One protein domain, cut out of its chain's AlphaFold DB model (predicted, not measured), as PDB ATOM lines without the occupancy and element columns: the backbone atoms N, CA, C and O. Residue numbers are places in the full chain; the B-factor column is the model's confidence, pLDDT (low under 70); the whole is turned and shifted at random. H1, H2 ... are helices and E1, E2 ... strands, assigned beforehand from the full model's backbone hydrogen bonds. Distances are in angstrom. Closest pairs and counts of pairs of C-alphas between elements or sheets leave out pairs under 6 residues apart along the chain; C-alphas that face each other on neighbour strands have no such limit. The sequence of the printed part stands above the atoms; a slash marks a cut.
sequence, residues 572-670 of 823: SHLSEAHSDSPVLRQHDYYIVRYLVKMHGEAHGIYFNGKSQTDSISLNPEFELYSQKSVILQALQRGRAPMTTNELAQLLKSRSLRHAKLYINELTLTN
ATOM      1  N   SER A 572      15.361 133.132 119.111       81.25
ATOM      2  CA  SER A 572      16.308 134.117 119.644       81.25
ATOM      3  C   SER A 572      15.897 134.574 121.048       81.25
ATOM      4  O   SER A 572      14.743 134.407 121.439       81.25
ATOM      5  N   HIS A 573      16.800 135.180 121.824       84.75
ATOM      6  CA  HIS A 573      16.398 135.921 123.023       84.75
ATOM      7  C   HIS A 573      15.990 137.348 122.621       84.75
ATOM      8  O   HIS A 573      16.742 138.027 121.924       84.75
ATOM      9  N   LEU A 574      14.843 137.854 123.093       88.50
ATOM     10  CA  LEU A 574      14.270 139.143 122.660       88.50
ATOM     11  C   LEU A 574      15.256 140.318 122.771       88.50
ATOM     12  O   LEU A 574      15.274 141.209 121.931       88.50
ATOM     13  N   SER A 575      16.113 140.316 123.793       84.88
ATOM     14  CA  SER A 575      17.134 141.361 123.966       84.88
ATOM     15  C   SER A 575      18.228 141.391 122.896       84.88
ATOM     16  O   SER A 575      18.918 142.397 122.800       84.88
ATOM     17  N   GLU A 576      18.454 140.303 122.157       82.00
ATOM     18  CA  GLU A 576      19.381 140.296 121.015       82.00
ATOM     19  C   GLU A 576      18.740 141.103 119.875       82.00
ATOM     20  O   GLU A 576      19.268 142.147 119.504       82.00
ATOM     21  N   ALA A 577      17.508 140.752 119.483       86.88
ATOM     22  CA  ALA A 577      16.709 141.525 118.525       86.88
ATOM     23  C   ALA A 577      16.549 143.006 118.924       86.88
ATOM     24  O   ALA A 577      16.725 143.897 118.093       86.88
ATOM     25  N   HIS A 578      16.267 143.276 120.208       89.88
ATOM     26  CA  HIS A 578      16.184 144.637 120.755       89.88
ATOM     27  C   HIS A 578      17.520 145.380 120.685       89.88
ATOM     28  O   HIS A 578      17.513 146.570 120.414       89.88
ATOM     29  N   SER A 579      18.665 144.715 120.867       82.44
ATOM     30  CA  SER A 579      19.979 145.371 120.754       82.44
ATOM     31  C   SER A 579      20.326 145.713 119.305       82.44
ATOM     32  O   SER A 579      20.850 146.796 119.030       82.44
ATOM     33  N   ASP A 580      20.018 144.805 118.381       82.75
ATOM     34  CA  ASP A 580      20.413 144.924 116.980       82.75
ATOM     35  C   ASP A 580      19.522 145.937 116.235       82.75
ATOM     36  O   ASP A 580      20.029 146.837 115.557       82.75
ATOM     37  N   SER A 581      18.199 145.889 116.436       88.69
ATOM     38  CA  SER A 581      17.245 146.781 115.764       88.69
ATOM     39  C   SER A 581      17.307 148.235 116.274       88.69
ATOM     40  O   SER A 581      17.121 148.484 117.468       88.69
ATOM     41  N   PRO A 582      17.499 149.242 115.397       89.31
ATOM     42  CA  PRO A 582      17.377 150.655 115.771       89.31
ATOM     43  C   PRO A 582      15.937 151.096 116.077       89.31
ATOM     44  O   PRO A 582      15.755 152.112 116.741       89.31
ATOM     45  N   VAL A 583      14.926 150.366 115.589       92.31
ATOM     46  CA  VAL A 583      13.503 150.660 115.851       92.31
ATOM     47  C   VAL A 583      13.152 150.249 117.276       92.31
ATOM     48  O   VAL A 583      12.697 151.069 118.067       92.31
ATOM     49  N   LEU A 584      13.476 149.009 117.654       92.00
ATOM     50  CA  LEU A 584      13.149 148.475 118.979       92.00
ATOM     51  C   LEU A 584      13.821 149.266 120.118       92.00
ATOM     52  O   LEU A 584      13.221 149.428 121.177       92.00
ATOM     53  N   ARG A 585      15.016 149.833 119.889       90.75
ATOM     54  CA  ARG A 585      15.730 150.692 120.859       90.75
ATOM     55  C   ARG A 585      15.103 152.062 121.114       90.75
ATOM     56  O   ARG A 585      15.557 152.747 122.026       90.75
ATOM     57  N   GLN A 586      14.092 152.471 120.349       91.12
ATOM     58  CA  GLN A 586      13.324 153.688 120.641       91.12
ATOM     59  C   GLN A 586      12.391 153.488 121.846       91.12
ATOM     60  O   GLN A 586      12.021 154.455 122.507       91.12
ATOM     61  N   HIS A 587      12.072 152.231 122.171       91.19
ATOM     62  CA  HIS A 587      11.191 151.844 123.265       91.19
ATOM     63  C   HIS A 587      11.972 151.114 124.369       91.19
ATOM     64  O   HIS A 587      12.961 150.416 124.115       91.19
ATOM     65  N   ASP A 588      11.508 151.243 125.615       90.75
ATOM     66  CA  ASP A 588      12.068 150.487 126.736       90.75
ATOM     67  C   ASP A 588      11.932 148.971 126.511       90.75
ATOM     68  O   ASP A 588      10.904 148.479 126.037       90.75
ATOM     69  N   TYR A 589      12.964 148.218 126.902       91.00
ATOM     70  CA  TYR A 589      13.025 146.769 126.710       91.00
ATOM     71  C   TYR A 589      11.826 146.040 127.331       91.00
ATOM     72  O   TYR A 589      11.325 145.082 126.745       91.00
ATOM     73  N   TYR A 590      11.347 146.477 128.498       90.50
ATOM     74  CA  TYR A 590      10.232 145.824 129.177       90.50
ATOM     75  C   TYR A 590       8.872 146.188 128.571       90.50
ATOM     76  O   TYR A 590       7.956 145.368 128.630       90.50
ATOM     77  N   ILE A 591       8.748 147.357 127.932       91.94
ATOM     78  CA  ILE A 591       7.576 147.706 127.115       91.94
ATOM     79  C   ILE A 591       7.540 146.829 125.855       91.94
ATOM     80  O   ILE A 591       6.534 146.167 125.615       91.94
ATOM     81  N   VAL A 592       8.652 146.708 125.116       93.19
ATOM     82  CA  VAL A 592       8.739 145.793 123.956       93.19
ATOM     83  C   VAL A 592       8.465 144.345 124.380       93.19
ATOM     84  O   VAL A 592       7.701 143.641 123.727       93.19
ATOM     85  N   ARG A 593       9.013 143.902 125.518       91.25
ATOM     86  CA  ARG A 593       8.740 142.581 126.109       91.25
ATOM     87  C   ARG A 593       7.262 142.365 126.431       91.25
ATOM     88  O   ARG A 593       6.762 141.265 126.210       91.25
ATOM     89  N   TYR A 594       6.576 143.375 126.963       91.81
ATOM     90  CA  TYR A 594       5.140 143.311 127.232       91.81
ATOM     91  C   TYR A 594       4.343 143.159 125.930       91.81
ATOM     92  O   TYR A 594       3.571 142.212 125.810       91.81
ATOM     93  N   LEU A 595       4.593 144.017 124.937       92.56
ATOM     94  CA  LEU A 595       3.898 144.001 123.644       92.56
ATOM     95  C   LEU A 595       4.106 142.673 122.907       92.56
ATOM     96  O   LEU A 595       3.141 142.013 122.532       92.56
ATOM     97  N   VAL A 596       5.352 142.202 122.803       92.81
ATOM     98  CA  VAL A 596       5.668 140.911 122.169       92.81
ATOM     99  C   VAL A 596       5.006 139.735 122.892       92.81
ATOM    100  O   VAL A 596       4.567 138.793 122.242       92.81
ATOM    101  N   LYS A 597       4.877 139.786 124.223       90.38
ATOM    102  CA  LYS A 597       4.214 138.727 124.996       90.38
ATOM    103  C   LYS A 597       2.681 138.771 124.906       90.38
ATOM    104  O   LYS A 597       2.061 137.715 124.972       90.38
ATOM    105  N   MET A 598       2.077 139.956 124.822       89.62
ATOM    106  CA  MET A 598       0.617 140.125 124.871       89.62
ATOM    107  C   MET A 598      -0.039 140.167 123.488       89.62
ATOM    108  O   MET A 598      -1.165 139.702 123.350       89.62
ATOM    109  N   HIS A 599       0.637 140.734 122.485       91.31
ATOM    110  CA  HIS A 599       0.100 140.943 121.135       91.31
ATOM    111  C   HIS A 599       0.817 140.092 120.072       91.31
ATOM    112  O   HIS A 599       0.241 139.825 119.021       91.31
ATOM    113  N   GLY A 600       2.047 139.624 120.334       91.69
ATOM    114  CA  GLY A 600       2.917 139.013 119.317       91.69
ATOM    115  C   GLY A 600       2.334 137.810 118.573       91.69
ATOM    116  O   GLY A 600       2.578 137.673 117.377       91.69
ATOM    117  N   GLU A 601       1.493 136.998 119.220       91.12
ATOM    118  CA  GLU A 601       0.796 135.874 118.577       91.12
ATOM    119  C   GLU A 601      -0.071 136.328 117.387       91.12
ATOM    120  O   GLU A 601      -0.052 135.687 116.336       91.12
ATOM    121  N   ALA A 602      -0.743 137.481 117.490       90.50
ATOM    122  CA  ALA A 602      -1.530 138.061 116.397       90.50
ATOM    123  C   ALA A 602      -0.663 138.556 115.221       90.50
ATOM    124  O   ALA A 602      -1.165 138.712 114.108       90.50
ATOM    125  N   HIS A 603       0.636 138.762 115.455       92.19
ATOM    126  CA  HIS A 603       1.633 139.170 114.463       92.19
ATOM    127  C   HIS A 603       2.588 138.026 114.065       92.19
ATOM    128  O   HIS A 603       3.561 138.267 113.350       92.19
ATOM    129  N   GLY A 604       2.346 136.785 114.508       91.06
ATOM    130  CA  GLY A 604       3.193 135.622 114.197       91.06
ATOM    131  C   GLY A 604       4.558 135.597 114.902       91.06
ATOM    132  O   GLY A 604       5.469 134.921 114.429       91.06
ATOM    133  N   ILE A 605       4.717 136.329 116.011       93.50
ATOM    134  CA  ILE A 605       5.902 136.295 116.882       93.50
ATOM    135  C   ILE A 605       5.508 135.676 118.226       93.50
ATOM    136  O   ILE A 605       4.835 136.296 119.049       93.50
ATOM    137  N   TYR A 606       5.964 134.455 118.475       91.69
ATOM    138  CA  TYR A 606       5.619 133.685 119.665       91.69
ATOM    139  C   TYR A 606       6.636 133.919 120.783       91.69
ATOM    140  O   TYR A 606       7.843 133.954 120.541       91.69
ATOM    141  N   PHE A 607       6.153 134.062 122.021       89.69
ATOM    142  CA  PHE A 607       6.973 134.325 123.207       89.69
ATOM    143  C   PHE A 607       6.934 133.140 124.179       89.69
ATOM    144  O   PHE A 607       5.867 132.743 124.644       89.69
ATOM    145  N   ASN A 608       8.103 132.630 124.570       82.62
ATOM    146  CA  ASN A 608       8.239 131.583 125.581       82.62
ATOM    147  C   ASN A 608       9.302 132.003 126.604       82.62
ATOM    148  O   ASN A 608      10.486 132.135 126.284       82.62
ATOM    149  N   GLY A 609       8.889 132.238 127.851       71.25
ATOM    150  CA  GLY A 609       9.816 132.718 128.865       71.25
ATOM    151  C   GLY A 609       9.253 132.863 130.272       71.25
ATOM    152  O   GLY A 609       8.190 133.440 130.500       71.25
ATOM    153  N   LYS A 610      10.044 132.401 131.242       61.72
ATOM    154  CA  LYS A 610       9.984 132.868 132.634       61.72
ATOM    155  C   LYS A 610      10.947 134.049 132.797       61.72
ATOM    156  O   LYS A 610      11.789 134.276 131.933       61.72
ATOM    157  N   SER A 611      10.839 134.804 133.891       52.28
ATOM    158  CA  SER A 611      11.673 135.989 134.141       52.28
ATOM    159  C   SER A 611      13.168 135.707 133.908       52.28
ATOM    160  O   SER A 611      13.746 134.880 134.609       52.28
ATOM    161  N   GLN A 612      13.781 136.439 132.967       56.47
ATOM    162  CA  GLN A 612      15.172 136.301 132.483       56.47
ATOM    163  C   GLN A 612      15.469 135.182 131.457       56.47
ATOM    164  O   GLN A 612      16.639 134.960 131.148       56.47
ATOM    165  N   THR A 613      14.452 134.558 130.859       67.50
ATOM    166  CA  THR A 613      14.601 133.672 129.685       67.50
ATOM    167  C   THR A 613      13.583 134.068 128.613       67.50
ATOM    168  O   THR A 613      12.721 133.278 128.240       67.50
ATOM    169  N   ASP A 614      13.635 135.325 128.175       83.31
ATOM    170  CA  ASP A 614      12.654 135.949 127.282       83.31
ATOM    171  C   ASP A 614      12.909 135.513 125.824       83.31
ATOM    172  O   ASP A 614      13.510 136.243 125.032       83.31
ATOM    173  N   SER A 615      12.512 134.283 125.494       86.38
ATOM    174  CA  SER A 615      12.752 133.655 124.188       86.38
ATOM    175  C   SER A 615      11.623 133.993 123.215       86.38
ATOM    176  O   SER A 615      10.454 133.998 123.601       86.38
ATOM    177  N   ILE A 616      11.968 134.241 121.955       90.75
ATOM    178  CA  ILE A 616      11.036 134.559 120.868       90.75
ATOM    179  C   ILE A 616      11.296 133.678 119.644       90.75
ATOM    180  O   ILE A 616      12.443 133.297 119.396       90.75
ATOM    181  N   SER A 617      10.250 133.380 118.872       89.88
ATOM    182  CA  SER A 617      10.325 132.582 117.642       89.88
ATOM    183  C   SER A 617       9.230 132.954 116.633       89.88
ATOM    184  O   SER A 617       8.204 133.517 117.006       89.88
ATOM    185  N   LEU A 618       9.440 132.601 115.359       89.50
ATOM    186  CA  LEU A 618       8.396 132.558 114.322       89.50
ATOM    187  C   LEU A 618       7.552 131.267 114.371       89.50
ATOM    188  O   LEU A 618       6.538 131.163 113.688       89.50
ATOM    189  N   ASN A 619       7.977 130.273 115.154       86.69
ATOM    190  CA  ASN A 619       7.307 128.989 115.328       86.69
ATOM    191  C   ASN A 619       6.592 128.967 116.698       86.69
ATOM    192  O   ASN A 619       7.232 129.306 117.695       86.69
ATOM    193  N   PRO A 620       5.302 128.582 116.798       81.81
ATOM    194  CA  PRO A 620       4.623 128.441 118.089       81.81
ATOM    195  C   PRO A 620       5.200 127.317 118.963       81.81
ATOM    196  O   PRO A 620       5.195 127.428 120.189       81.81
ATOM    197  N   GLU A 621       5.719 126.242 118.362       81.62
ATOM    198  CA  GLU A 621       6.266 125.088 119.080       81.62
ATOM    199  C   GLU A 621       7.795 125.186 119.173       81.62
ATOM    200  O   GLU A 621       8.524 124.685 118.317       81.62
ATOM    201  N   PHE A 622       8.297 125.837 120.231       74.88
ATOM    202  CA  PHE A 622       9.736 126.019 120.438       74.88
ATOM    203  C   PHE A 622      10.195 125.889 121.899       74.88
ATOM    204  O   PHE A 622       9.532 126.332 122.843       74.88
ATOM    205  N   GLU A 623      11.380 125.298 122.084       65.69
ATOM    206  CA  GLU A 623      12.038 125.187 123.388       65.69
ATOM    207  C   GLU A 623      12.677 126.513 123.841       65.69
ATOM    208  O   GLU A 623      13.071 127.362 123.040       65.69
ATOM    209  N   LEU A 624      12.816 126.683 125.161       63.38
ATOM    210  CA  LEU A 624      13.405 127.877 125.775       63.38
ATOM    211  C   LEU A 624      14.862 128.090 125.335       63.38
ATOM    212  O   LEU A 624      15.716 127.227 125.555       63.38
ATOM    213  N   TYR A 625      15.178 129.287 124.827       64.75
ATOM    214  CA  TYR A 625      16.517 129.644 124.348       64.75
ATOM    215  C   TYR A 625      17.469 129.947 125.512       64.75
ATOM    216  O   TYR A 625      17.816 131.087 125.831       64.75
ATOM    217  N   SER A 626      17.870 128.886 126.206       70.94
ATOM    218  CA  SER A 626      18.771 128.963 127.347       70.94
ATOM    219  C   SER A 626      20.192 129.358 126.926       70.94
ATOM    220  O   SER A 626      20.684 128.987 125.860       70.94
ATOM    221  N   GLN A 627      20.918 130.022 127.825       74.94
ATOM    222  CA  GLN A 627      22.345 130.319 127.640       74.94
ATOM    223  C   GLN A 627      23.212 129.045 127.468       74.94
ATOM    224  O   GLN A 627      24.295 129.106 126.892       74.94
ATOM    225  N   LYS A 628      22.719 127.876 127.905       82.44
ATOM    226  CA  LYS A 628      23.343 126.564 127.669       82.44
ATOM    227  C   LYS A 628      23.175 126.082 126.228       82.44
ATOM    228  O   LYS A 628      24.138 125.616 125.630       82.44
ATOM    229  N   SER A 629      21.977 126.217 125.660       79.38
ATOM    230  CA  SER A 629      21.714 125.857 124.261       79.38
ATOM    231  C   SER A 629      22.482 126.746 123.281       79.38
ATOM    232  O   SER A 629      22.884 126.244 122.239       79.38
ATOM    233  N   VAL A 630      22.792 128.003 123.637       80.81
ATOM    234  CA  VAL A 630      23.723 128.848 122.856       80.81
ATOM    235  C   VAL A 630      25.108 128.195 122.753       80.81
ATOM    236  O   VAL A 630      25.615 128.017 121.648       80.81
ATOM    237  N   ILE A 631      25.693 127.780 123.886       85.56
ATOM    238  CA  ILE A 631      26.998 127.089 123.934       85.56
ATOM    239  C   ILE A 631      26.974 125.811 123.083       85.56
ATOM    240  O   ILE A 631      27.852 125.612 122.245       85.56
ATOM    241  N   LEU A 632      25.963 124.955 123.268       87.50
ATOM    242  CA  LEU A 632      25.877 123.673 122.558       87.50
ATOM    243  C   LEU A 632      25.683 123.857 121.043       87.50
ATOM    244  O   LEU A 632      26.392 123.224 120.265       87.50
ATOM    245  N   GLN A 633      24.792 124.760 120.616       82.56
ATOM    246  CA  GLN A 633      24.574 125.045 119.193       82.56
ATOM    247  C   GLN A 633      25.811 125.659 118.527       82.56
ATOM    248  O   GLN A 633      26.118 125.307 117.390       82.56
ATOM    249  N   ALA A 634      26.536 126.553 119.207       83.81
ATOM    250  CA  ALA A 634      27.745 127.163 118.655       83.81
ATOM    251  C   ALA A 634      28.864 126.132 118.431       83.81
ATOM    252  O   ALA A 634      29.488 126.134 117.370       83.81
ATOM    253  N   LEU A 635      29.063 125.212 119.381       89.00
ATOM    254  CA  LEU A 635      30.012 124.101 119.249       89.00
ATOM    255  C   LEU A 635      29.613 123.145 118.113       89.00
ATOM    256  O   LEU A 635      30.444 122.802 117.274       89.00
ATOM    257  N   GLN A 636      28.332 122.770 118.034       85.94
ATOM    258  CA  GLN A 636      27.811 121.902 116.971       85.94
ATOM    259  C   GLN A 636      27.935 122.534 115.574       85.94
ATOM    260  O   GLN A 636      28.316 121.843 114.630       85.94
ATOM    261  N   ARG A 637      27.662 123.841 115.434       80.94
ATOM    262  CA  ARG A 637      27.807 124.583 114.168       80.94
ATOM    263  C   ARG A 637      29.269 124.780 113.772       80.94
ATOM    264  O   ARG A 637      29.622 124.538 112.623       80.94
ATOM    265  N   GLY A 638      30.113 125.215 114.708       80.38
ATOM    266  CA  GLY A 638      31.525 125.499 114.443       80.38
ATOM    267  C   GLY A 638      32.378 124.247 114.225       80.38
ATOM    268  O   GLY A 638      33.428 124.335 113.593       80.38
ATOM    269  N   ARG A 639      31.948 123.092 114.756       80.00
ATOM    270  CA  ARG A 639      32.632 121.780 114.774       80.00
ATOM    271  C   ARG A 639      34.028 121.743 115.421       80.00
ATOM    272  O   ARG A 639      34.516 120.658 115.727       80.00
ATOM    273  N   ALA A 640      34.648 122.891 115.684       86.12
ATOM    274  CA  ALA A 640      35.886 123.038 116.438       86.12
ATOM    275  C   ALA A 640      35.622 123.200 117.955       86.12
ATOM    276  O   ALA A 640      34.628 123.825 118.336       86.12
ATOM    277  N   PRO A 641      36.506 122.689 118.835       92.12
ATOM    278  CA  PRO A 641      36.464 122.994 120.265       92.12
ATOM    279  C   PRO A 641      36.699 124.484 120.544       92.12
ATOM    280  O   PRO A 641      37.515 125.112 119.875       92.12
ATOM    281  N   MET A 642      36.039 125.023 121.571       93.56
ATOM    282  CA  MET A 642      36.159 126.427 121.993       93.56
ATOM    283  C   MET A 642      36.719 126.551 123.412       93.56
ATOM    284  O   MET A 642      36.502 125.686 124.267       93.56
ATOM    285  N   THR A 643      37.422 127.651 123.674       93.12
ATOM    286  CA  THR A 643      37.940 128.011 124.999       93.12
ATOM    287  C   THR A 643      36.854 128.555 125.927       93.12
ATOM    288  O   THR A 643      35.816 129.050 125.483       93.12
ATOM    289  N   THR A 644      37.123 128.575 127.238       87.81
ATOM    290  CA  THR A 644      36.307 129.308 128.229       87.81
ATOM    291  C   THR A 644      36.048 130.767 127.824       87.81
ATOM    292  O   THR A 644      34.964 131.286 128.086       87.81
ATOM    293  N   ASN A 645      37.019 131.423 127.174       86.88
ATOM    294  CA  ASN A 645      36.927 132.822 126.749       86.88
ATOM    295  C   ASN A 645      35.972 132.988 125.559       86.88
ATOM    296  O   ASN A 645      35.092 133.843 125.598       86.88
ATOM    297  N   GLU A 646      36.101 132.151 124.529       85.56
ATOM    298  CA  GLU A 646      35.202 132.165 123.366       85.56
ATOM    299  C   GLU A 646      33.772 131.799 123.779       85.56
ATOM    300  O   GLU A 646      32.831 132.521 123.448       85.56
ATOM    301  N   LEU A 647      33.614 130.760 124.608       86.81
ATOM    302  CA  LEU A 647      32.318 130.392 125.180       86.81
ATOM    303  C   LEU A 647      31.722 131.507 126.050       86.81
ATOM    304  O   LEU A 647      30.502 131.644 126.080       86.81
ATOM    305  N   ALA A 648      32.535 132.335 126.716       81.50
ATOM    306  CA  ALA A 648      32.041 133.514 127.423       81.50
ATOM    307  C   ALA A 648      31.522 134.597 126.466       81.50
ATOM    308  O   ALA A 648      30.486 135.189 126.763       81.50
ATOM    309  N   GLN A 649      32.171 134.839 125.320       80.06
ATOM    310  CA  GLN A 649      31.718 135.849 124.347       80.06
ATOM    311  C   GLN A 649      30.375 135.497 123.686       80.06
ATOM    312  O   GLN A 649      29.626 136.405 123.324       80.06
ATOM    313  N   LEU A 650      30.038 134.205 123.590       77.12
ATOM    314  CA  LEU A 650      28.717 133.733 123.156       77.12
ATOM    315  C   LEU A 650      27.591 134.065 124.154       77.12
ATOM    316  O   LEU A 650      26.420 134.083 123.781       77.12
ATOM    317  N   LEU A 651      27.914 134.291 125.431       74.25
ATOM    318  CA  LEU A 651      26.918 134.570 126.462       74.25
ATOM    319  C   LEU A 651      26.527 136.045 126.464       74.25
ATOM    320  O   LEU A 651      27.382 136.930 126.468       74.25
ATOM    321  N   LYS A 652      25.232 136.321 126.653       65.00
ATOM    322  CA  LYS A 652      24.680 137.684 126.789       65.00
ATOM    323  C   LYS A 652      25.390 138.516 127.868       65.00
ATOM    324  O   LYS A 652      25.448 139.737 127.777       65.00
ATOM    325  N   SER A 653      25.918 137.858 128.902       67.25
ATOM    326  CA  SER A 653      26.640 138.516 130.001       67.25
ATOM    327  C   SER A 653      28.132 138.760 129.747       67.25
ATOM    328  O   SER A 653      28.754 139.445 130.552       67.25
ATOM    329  N   ARG A 654      28.720 138.142 128.708       71.44
ATOM    330  CA  ARG A 654      30.168 138.104 128.402       71.44
ATOM    331  C   ARG A 654      31.086 137.757 129.586       71.44
ATOM    332  O   ARG A 654      32.280 138.036 129.567       71.44
ATOM    333  N   SER A 655      30.534 137.138 130.632       75.25
ATOM    334  CA  SER A 655      31.213 136.923 131.909       75.25
ATOM    335  C   SER A 655      31.843 135.538 131.994       75.25
ATOM    336  O   SER A 655      31.144 134.522 131.930       75.25
ATOM    337  N   LEU A 656      33.150 135.496 132.265       73.44
ATOM    338  CA  LEU A 656      33.880 134.259 132.545       73.44
ATOM    339  C   LEU A 656      33.303 133.481 133.733       73.44
ATOM    340  O   LEU A 656      33.295 132.253 133.707       73.44
ATOM    341  N   ARG A 657      32.746 134.162 134.744       70.25
ATOM    342  CA  ARG A 657      32.101 133.513 135.901       70.25
ATOM    343  C   ARG A 657      30.843 132.740 135.493       70.25
ATOM    344  O   ARG A 657      30.644 131.618 135.953       70.25
ATOM    345  N   HIS A 658      30.025 133.296 134.594       75.31
ATOM    346  CA  HIS A 658      28.857 132.592 134.049       75.31
ATOM    347  C   HIS A 658      29.253 131.495 133.051       75.31
ATOM    348  O   HIS A 658      28.649 130.426 133.070       75.31
ATOM    349  N   ALA A 659      30.299 131.709 132.245       82.25
ATOM    350  CA  ALA A 659      30.844 130.672 131.371       82.25
ATOM    351  C   ALA A 659      31.345 129.467 132.180       82.25
ATOM    352  O   ALA A 659      30.869 128.358 131.956       82.25
ATOM    353  N   LYS A 660      32.202 129.685 133.192       84.44
ATOM    354  CA  LYS A 660      32.657 128.648 134.139       84.44
ATOM    355  C   LYS A 660      31.474 127.895 134.767       84.44
ATOM    356  O   LYS A 660      31.513 126.670 134.843       84.44
ATOM    357  N   LEU A 661      30.406 128.595 135.170       83.12
ATOM    358  CA  LEU A 661      29.196 127.976 135.731       83.12
ATOM    359  C   LEU A 661      28.484 127.064 134.718       83.12
ATOM    360  O   LEU A 661      28.289 125.885 135.006       83.12
ATOM    361  N   TYR A 662      28.136 127.561 133.527       85.81
ATOM    362  CA  TYR A 662      27.427 126.748 132.531       85.81
ATOM    363  C   TYR A 662      28.291 125.609 131.976       85.81
ATOM    364  O   TYR A 662      27.777 124.509 131.787       85.81
ATOM    365  N   ILE A 663      29.596 125.828 131.787       90.00
ATOM    366  CA  ILE A 663      30.563 124.789 131.408       90.00
ATOM    367  C   ILE A 663      30.597 123.686 132.470       90.00
ATOM    368  O   ILE A 663      30.492 122.512 132.117       90.00
ATOM    369  N   ASN A 664      30.659 124.030 133.761       86.12
ATOM    370  CA  ASN A 664      30.610 123.047 134.847       86.12
ATOM    371  C   ASN A 664      29.293 122.257 134.851       86.12
ATOM    372  O   ASN A 664      29.321 121.033 134.959       86.12
ATOM    373  N   GLU A 665      28.145 122.918 134.692       86.44
ATOM    374  CA  GLU A 665      26.841 122.244 134.662       86.44
ATOM    375  C   GLU A 665      26.687 121.313 133.447       86.44
ATOM    376  O   GLU A 665      26.267 120.169 133.614       86.44
ATOM    377  N   LEU A 666      27.091 121.749 132.247       90.25
ATOM    378  CA  LEU A 666      27.082 120.927 131.027       90.25
ATOM    379  C   LEU A 666      28.103 119.774 131.084       90.25
ATOM    380  O   LEU A 666      27.878 118.693 130.538       90.25
ATOM    381  N   THR A 667      29.219 119.974 131.785       88.69
ATOM    382  CA  THR A 667      30.213 118.927 132.077       88.69
ATOM    383  C   THR A 667      29.662 117.910 133.083       88.69
ATOM    384  O   THR A 667      29.946 116.715 132.984       88.69
ATOM    385  N   LEU A 668      28.840 118.343 134.043       84.38
ATOM    386  CA  LEU A 668      28.158 117.449 134.981       84.38
ATOM    387  C   LEU A 668      27.034 116.643 134.316       84.38
ATOM    388  O   LEU A 668      26.860 115.490 134.692       84.38
ATOM    389  N   THR A 669      26.341 117.174 133.303       83.94
ATOM    390  CA  THR A 669      25.325 116.439 132.516       83.94
ATOM    391  C   THR A 669      25.894 115.663 131.321       83.94
ATOM    392  O   THR A 669      25.125 115.134 130.523       83.94
ATOM    393  N   ASN A 670      27.225 115.605 131.163       86.56
ATOM    394  CA  ASN A 670      27.922 115.036 129.997       86.56
ATOM    395  C   ASN A 670      27.564 115.656 128.629       86.56
ATOM    396  O   ASN A 670      28.045 115.170 127.615       86.56
TER     397      ASN A 670
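AT A GLANCE: This is residues 572 to 670 of the 823 residues of the protein "Sigma70_r4 domain-containing protein" of Pseudomonas fluorescens HK44 (UniProt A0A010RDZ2). Two lobes sit end to end, joined by a strand-less stretch from E2 to H4. In the first, a tiny hairpin of E1 and E2 has H1, H2 and H3 around it; in the second, H5 and H6 pack crosswise, with one end of H4 meeting H6. The 99 printed residues hold six named helices and two strands, in the order H1 H2 H3 E1 E2 H4 H5 H6; the antiparallel sheet is E1 - E2, and the class is mostly helix. The whole is only just compact, close to loose, with a radius of gyration of the C-alphas of 15.0 A and spans of 40 by 28 by 24 A.

HOW THE PARTS SIT: E1, residues 606 to 608, and E2, residues 615 to 617, form an antiparallel hairpin at 153 degrees, with N 606 and O 617 at 2.8 A. Residues 572 to 573 pair antiparallel with residues 615 to 616 of E2. The closest C-alphas of H2, residues 589 to 598, and E1 are those of Lys 597 and Phe 607, 5.5 A apart. H1, residues 574 to 580, only just touches H2, with 3 pairs of C-alphas within 8 A, the closest being His 578 and Tyr 589 at 7.1 A, at a steep tilt of 51 degrees, opposite ways. H3, residues 600 to 603, meets H2 only through their link. H5, residues 644 to 649, touches H6, residues 656 to 668, at a steep tilt of 62 degrees, opposite ways; their closest C-alphas, Ala 648 and Ala 659, are 5.0 A apart. H4, residues 627 to 638, only just touches H6, with residues 627 to 628 alone and 3 pairs of C-alphas within 8 A; the closest are Lys 628 and Tyr 662, 6.4 A, about perpendicular at 80 degrees. H2 and H6 are apart. Every O i to N i+4 pair is within hydrogen-bond range in H1, H2, H5 and H6, and 7 of 8 in H4; H3 is too short for one.

IN THESE COORDINATES: H1 begins at C-alpha 574 (14.270, 139.143, 122.660). H6 is 17.9 A long, H4 16.8 A and H2 14.2 A. H6 ends at C-alpha 668 (28.158, 117.449, 134.981).

THE WHOLE: The C-alphas farthest apart, those of Gln 586 and Asn 670, are 42.4 A apart. The printed part has no cut and no long link. Residues 636 to 641, of which 636 to 638 belong to H4, stand free. The mean pLDDT of the printed part is 83.6, with residues 610 to 613, 623 to 625 and 652 to 653 under 70.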